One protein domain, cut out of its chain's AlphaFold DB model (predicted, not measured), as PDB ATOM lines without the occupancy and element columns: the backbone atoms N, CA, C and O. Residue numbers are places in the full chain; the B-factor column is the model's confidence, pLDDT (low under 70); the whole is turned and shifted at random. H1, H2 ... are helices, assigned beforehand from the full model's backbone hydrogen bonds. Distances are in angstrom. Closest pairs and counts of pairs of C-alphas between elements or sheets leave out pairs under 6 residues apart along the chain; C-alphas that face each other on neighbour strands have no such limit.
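What this domain is: This is residues 53 to 100 of the 101 residues of an uncharacterized protein of Acidobacteria bacterium (UniProt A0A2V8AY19). Two long helices make an open V, joined at its point by a tight link of two residues, and H1 is the longer arm. The arms spread away from this corner, and residues 53 to 74 of H1 and residues 87 to 100, of which 87 to 98 belong to H2, stand free. The printed part has 48 residues with two named helices, H1 then H2, and no named strand; the class is all helix. It is extended, with a radius of gyration of the C-alphas of 16.7 A, and only just flat, spanning 45 by 31 by 6 A.

Where its parts are: H1, residues 53 to 77, is 35.7 A long and begins at C-alpha 53 at (-26.621, 20.742, 25.246). H2, residues 80 to 98, is 27.7 A long and ends at C-alpha 98 at (7.933, -0.022, 29.268).

How they stand to each other: H1 and H2 are apart, with no C-alpha of the one within 8 A of the other. Leu 78 and Ser 79 form the tight link between them. In H1 and H2 every O i to N i+4 pair is within hydrogen-bond range.

The domain as a whole: The two C-alphas farthest apart, those of Ala 54 and Arg 99, are 45.7 A apart. The printed part has no cut. The mean pLDDT of the printed part is 94.4, and residue 100 is under 70.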
ATOM      1  N   ALA A  53     -26.758  21.508  24.012       94.25
ATOM      2  CA  ALA A  53     -26.621  20.742  25.246       94.25
ATOM      3  C   ALA A  53     -27.601  19.561  25.269       94.25
ATOM      4  O   ALA A  53     -27.179  18.422  25.505       94.25
ATOM      5  N   ALA A  54     -28.871  19.801  24.933       93.50
ATOM      6  CA  ALA A  54     -29.877  18.752  24.793       93.50
ATOM      7  C   ALA A  54     -29.480  17.694  23.748       93.50
ATOM      8  O   ALA A  54     -29.553  16.493  24.026       93.50
ATOM      9  N   VAL A  55     -28.987  18.112  22.572       92.75
ATOM     10  CA  VAL A  55     -28.528  17.178  21.524       92.75
ATOM     11  C   VAL A  55     -27.366  16.312  22.022       92.75
ATOM     12  O   VAL A  55     -27.355  15.095  21.816       92.75
ATOM     13  N   LYS A  56     -26.392  16.913  22.713       95.38
ATOM     14  CA  LYS A  56     -25.245  16.188  23.276       95.38
ATOM     15  C   LYS A  56     -25.677  15.170  24.333       95.38
ATOM     16  O   LYS A  56     -25.167  14.048  24.331       95.38
ATOM     17  N   ALA A  57     -26.607  15.541  25.210       97.12
ATOM     18  CA  ALA A  57     -27.134  14.649  26.240       97.12
ATOM     19  C   ALA A  57     -27.837  13.429  25.621       97.12
ATOM     20  O   ALA A  57     -27.542  12.293  25.998       97.12
ATOM     21  N   GLN A  58     -28.682  13.645  24.607       96.94
ATOM     22  CA  GLN A  58     -29.333  12.558  23.867       96.94
ATOM     23  C   GLN A  58     -28.313  11.628  23.192       96.94
ATOM     24  O   GLN A  58     -28.421  10.407  23.287       96.94
ATOM     25  N   ALA A  59     -27.278  12.181  22.553       97.06
ATOM     26  CA  ALA A  59     -26.235  11.375  21.921       97.06
ATOM     27  C   ALA A  59     -25.456  10.514  22.937       97.06
ATOM     28  O   ALA A  59     -25.156   9.349  22.663       97.06
ATOM     29  N   ALA A  60     -25.153  11.064  24.119       97.81
ATOM     30  CA  ALA A  60     -24.490  10.330  25.197       97.81
ATOM     31  C   ALA A  60     -25.363   9.181  25.734       97.81
ATOM     32  O   ALA A  60     -24.857   8.082  25.982       97.81
ATOM     33  N   GLU A  61     -26.670   9.415  25.865       97.94
ATOM     34  CA  GLU A  61     -27.650   8.401  26.257       97.94
ATOM     35  C   GLU A  61     -27.654   7.215  25.288       97.94
ATOM     36  O   GLU A  61     -27.433   6.071  25.698       97.94
ATOM     37  N   PHE A  62     -27.812   7.488  23.991       97.25
ATOM     38  CA  PHE A  62     -27.816   6.447  22.964       97.25
ATOM     39  C   PHE A  62     -26.501   5.662  22.924       97.25
ATOM     40  O   PHE A  62     -26.509   4.432  22.806       97.25
ATOM     41  N   GLY A  63     -25.362   6.343  23.086       96.81
ATOM     42  CA  GLY A  63     -24.056   5.693  23.181       96.81
ATOM     43  C   GLY A  63     -23.969   4.720  24.361       96.81
ATOM     44  O   GLY A  63     -23.470   3.600  24.209       96.81
ATOM     45  N   ARG A  64     -24.506   5.105  25.524       97.56
ATOM     46  CA  ARG A  64     -24.545   4.239  26.709       97.56
ATOM     47  C   ARG A  64     -25.428   3.016  26.481       97.56
ATOM     48  O   ARG A  64     -24.978   1.900  26.741       97.56
ATOM     49  N   GLN A  65     -26.638   3.210  25.961       97.31
ATOM     50  CA  GLN A  65     -27.569   2.116  25.662       97.31
ATOM     51  C   GLN A  65     -26.939   1.089  24.708       97.31
ATOM     52  O   GLN A  65     -26.924  -0.112  24.998       97.31
ATOM     53  N   GLY A  66     -26.322   1.561  23.621       97.12
ATOM     54  CA  GLY A  66     -25.593   0.703  22.686       97.12
ATOM     55  C   GLY A  66     -24.393  -0.001  23.329       97.12
ATOM     56  O   GLY A  66     -24.141  -1.176  23.057       97.12
ATOM     57  N   GLY A  67     -23.671   0.680  24.222       96.81
ATOM     58  CA  GLY A  67     -22.540   0.122  24.965       96.81
ATOM     59  C   GLY A  67     -22.928  -1.019  25.909       96.81
ATOM     60  O   GLY A  67     -22.229  -2.035  25.940       96.81
ATOM     61  N   LEU A  68     -24.051  -0.893  26.619       96.19
ATOM     62  CA  LEU A  68     -24.564  -1.925  27.530       96.19
ATOM     63  C   LEU A  68     -24.917  -3.212  26.774       96.19
ATOM     64  O   LEU A  68     -24.478  -4.305  27.145       96.19
ATOM     65  N   VAL A  69     -25.646  -3.084  25.663       97.06
ATOM     66  CA  VAL A  69     -26.028  -4.233  24.831       97.06
ATOM     67  C   VAL A  69     -24.808  -4.811  24.108       97.06
ATOM     68  O   VAL A  69     -24.543  -6.014  24.177       97.06
ATOM     69  N   GLY A  70     -24.026  -3.954  23.451       96.69
ATOM     70  CA  GLY A  70     -22.868  -4.354  22.657       96.69
ATOM     71  C   GLY A  70     -21.743  -4.954  23.499       96.69
ATOM     72  O   GLY A  70     -21.114  -5.921  23.075       96.69
ATOM     73  N   GLY A  71     -21.499  -4.432  24.701       95.12
ATOM     74  CA  GLY A  71     -20.534  -4.981  25.655       95.12
ATOM     75  C   GLY A  71     -20.879  -6.414  26.047       95.12
ATOM     76  O   GLY A  71     -20.035  -7.303  25.910       95.12
ATOM     77  N   ARG A  72     -22.139  -6.655  26.426       95.25
ATOM     78  CA  ARG A  72     -22.640  -7.994  26.764       95.25
ATOM     79  C   ARG A  72     -22.499  -8.970  25.594       95.25
ATOM     80  O   ARG A  72     -21.935 -10.047  25.769       95.25
ATOM     81  N   ILE A  73     -22.948  -8.582  24.398       96.50
ATOM     82  CA  ILE A  73     -22.869  -9.441  23.205       96.50
ATOM     83  C   ILE A  73     -21.409  -9.737  22.838       96.50
ATOM     84  O   ILE A  73     -21.067 -10.885  22.555       96.50
ATOM     85  N   ARG A  74     -20.525  -8.731  22.868       94.31
ATOM     86  CA  ARG A  74     -19.087  -8.933  22.615       94.31
ATOM     87  C   ARG A  74     -18.469  -9.904  23.617       94.31
ATOM     88  O   ARG A  74     -17.700 -10.766  23.206       94.31
ATOM     89  N   ALA A  75     -18.821  -9.796  24.898       93.19
ATOM     90  CA  ALA A  75     -18.332 -10.706  25.929       93.19
ATOM     91  C   ALA A  75     -18.813 -12.148  25.700       93.19
ATOM     92  O   ALA A  75     -18.007 -13.074  25.767       93.19
ATOM     93  N   GLN A  76     -20.093 -12.335  25.363       94.94
ATOM     94  CA  GLN A  76     -20.673 -13.653  25.074       94.94
ATOM     95  C   GLN A  76     -20.074 -14.304  23.820       94.94
ATOM     96  O   GLN A  76     -19.829 -15.507  23.812       94.94
ATOM     97  N   ARG A  77     -19.792 -13.522  22.769       96.00
ATOM     98  CA  ARG A  77     -19.194 -14.026  21.516       96.00
ATOM     99  C   ARG A  77     -17.725 -14.440  21.652       96.00
ATOM    100  O   ARG A  77     -17.199 -15.110  20.767       96.00
ATOM    101  N   LEU A  78     -17.034 -14.040  22.720       95.31
ATOM    102  CA  LEU A  78     -15.630 -14.387  22.930       95.31
ATOM    103  C   LEU A  78     -15.490 -15.763  23.581       95.31
ATOM    104  O   LEU A  78     -15.838 -15.944  24.746       95.31
ATOM    105  N   SER A  79     -14.876 -16.709  22.870       96.19
ATOM    106  CA  SER A  79     -14.494 -18.006  23.440       96.19
ATOM    107  C   SER A  79     -13.383 -17.863  24.487       96.19
ATOM    108  O   SER A  79     -12.593 -16.915  24.456       96.19
ATOM    109  N   ALA A  80     -13.267 -18.830  25.402       95.62
ATOM    110  CA  ALA A  80     -12.222 -18.829  26.430       95.62
ATOM    111  C   ALA A  80     -10.802 -18.749  25.835       95.62
ATOM    112  O   ALA A  80      -9.988 -17.947  26.294       95.62
ATOM    113  N   LYS A  81     -10.536 -19.500  24.755       96.94
ATOM    114  CA  LYS A  81      -9.260 -19.459  24.023       96.94
ATOM    115  C   LYS A  81      -8.957 -18.054  23.504       96.94
ATOM    116  O   LYS A  81      -7.858 -17.545  23.713       96.94
ATOM    117  N   ARG A  82      -9.945 -17.404  22.875       97.06
ATOM    118  CA  ARG A  82      -9.774 -16.053  22.333       97.06
ATOM    119  C   ARG A  82      -9.581 -15.017  23.440       97.06
ATOM    120  O   ARG A  82      -8.748 -14.130  23.286       97.06
ATOM    121  N   ARG A  83     -10.282 -15.145  24.573       96.06
ATOM    122  CA  ARG A  83     -10.063 -14.279  25.749       96.06
ATOM    123  C   ARG A  83      -8.632 -14.387  26.279       96.06
ATOM    124  O   ARG A  83      -8.002 -13.360  26.517       96.06
ATOM    125  N   ALA A  84      -8.105 -15.605  26.414       96.56
ATOM    126  CA  ALA A  84      -6.734 -15.831  26.875       96.56
ATOM    127  C   ALA A  84      -5.690 -15.255  25.904       96.56
ATOM    128  O   ALA A  84      -4.699 -14.657  26.324       96.56
ATOM    129  N   GLU A  85      -5.925 -15.394  24.599       97.62
ATOM    130  CA  GLU A  85      -5.067 -14.816  23.566       97.62
ATOM    131  C   GLU A  85      -5.036 -13.281  23.638       97.62
ATOM    132  O   GLU A  85      -3.952 -12.697  23.677       97.62
ATOM    133  N   ILE A  86      -6.207 -12.638  23.739       96.75
ATOM    134  CA  ILE A  86      -6.328 -11.179  23.895       96.75
ATOM    135  C   ILE A  86      -5.583 -10.710  25.153       96.75
ATOM    136  O   ILE A  86      -4.835  -9.734  25.095       96.75
ATOM    137  N   ALA A  87      -5.734 -11.414  26.281       96.62
ATOM    138  CA  ALA A  87      -5.044 -11.076  27.527       96.62
ATOM    139  C   ALA A  87      -3.514 -11.158  27.387       96.62
ATOM    140  O   ALA A  87      -2.800 -10.245  27.812       96.62
ATOM    141  N   ARG A  88      -3.002 -12.211  26.735       97.56
ATOM    142  CA  ARG A  88      -1.565 -12.374  26.474       97.56
ATOM    143  C   ARG A  88      -1.023 -11.257  25.581       97.56
ATOM    144  O   ARG A  88       0.014 -10.677  25.901       97.56
ATOM    145  N   GLN A  89      -1.731 -10.931  24.499       97.19
ATOM    146  CA  GLN A  89      -1.362  -9.836  23.594       97.19
ATOM    147  C   GLN A  89      -1.352  -8.486  24.326       97.19
ATOM    148  O   GLN A  89      -0.397  -7.720  24.196       97.19
ATOM    149  N   ALA A  90      -2.364  -8.222  25.159       96.69
ATOM    150  CA  ALA A  90      -2.442  -7.004  25.960       96.69
ATOM    151  C   ALA A  90      -1.273  -6.885  26.950       96.69
ATOM    152  O   ALA A  90      -0.675  -5.814  27.068       96.69
ATOM    153  N   ALA A  91      -0.907  -7.978  27.628       96.56
ATOM    154  CA  ALA A  91       0.253  -8.001  28.515       96.56
ATOM    155  C   ALA A  91       1.544  -7.697  27.742       96.56
ATOM    156  O   ALA A  91       2.262  -6.764  28.095       96.56
ATOM    157  N   GLN A  92       1.811  -8.414  26.646       96.06
ATOM    158  CA  GLN A  92       3.004  -8.190  25.822       96.06
ATOM    159  C   GLN A  92       3.104  -6.742  25.317       96.06
ATOM    160  O   GLN A  92       4.189  -6.162  25.345       96.06
ATOM    161  N   ALA A  93       1.985  -6.139  24.900       95.69
ATOM    162  CA  ALA A  93       1.943  -4.743  24.470       95.69
ATOM    163  C   ALA A  93       2.324  -3.771  25.601       95.69
ATOM    164  O   ALA A  93       3.101  -2.842  25.369       95.69
ATOM    165  N   ARG A  94       1.834  -4.006  26.827       95.12
ATOM    166  CA  ARG A  94       2.198  -3.210  28.015       95.12
ATOM    167  C   ARG A  94       3.695  -3.313  28.319       95.12
ATOM    168  O   ARG A  94       4.361  -2.288  28.428       95.12
ATOM    169  N   TRP A  95       4.241  -4.528  28.364       93.19
ATOM    170  CA  TRP A  95       5.664  -4.755  28.655       93.19
ATOM    171  C   TRP A  95       6.597  -4.173  27.584       93.19
ATOM    172  O   TRP A  95       7.632  -3.598  27.913       93.19
ATOM    173  N   ARG A  96       6.229  -4.260  26.299       92.94
ATOM    174  CA  ARG A  96       7.011  -3.664  25.200       92.94
ATOM    175  C   ARG A  96       7.081  -2.141  25.275       92.94
ATOM    176  O   ARG A  96       8.104  -1.584  24.889       92.94
ATOM    177  N   ARG A  97       6.021  -1.475  25.748       88.12
ATOM    178  CA  ARG A  97       6.010  -0.018  25.936       88.12
ATOM    179  C   ARG A  97       6.989   0.407  27.032       88.12
ATOM    180  O   ARG A  97       7.752   1.335  26.805       88.12
ATOM    181  N   ASN A  98       7.027  -0.318  28.150       79.19
ATOM    182  CA  ASN A  98       7.933  -0.022  29.268       79.19
ATOM    183  C   ASN A  98       9.415  -0.258  28.942       79.19
ATOM    184  O   ASN A  98      10.276   0.287  29.612       79.19
ATOM    185  N   ARG A  99       9.718  -1.067  27.925       75.56
ATOM    186  CA  ARG A  99      11.086  -1.372  27.482       75.56
ATOM    187  C   ARG A  99      11.678  -0.372  26.477       75.56
ATOM    188  O   ARG A  99      12.813  -0.567  26.055       75.56
ATOM    189  N   LYS A 100      10.878   0.580  25.989       62.34
ATOM    190  CA  LYS A 100      11.281   1.601  25.003       62.34
ATOM    191  C   LYS A 100      11.386   3.011  25.610       62.34
ATOM    192  O   LYS A 100      11.474   3.969  24.849       62.34
TER     193      LYS A 100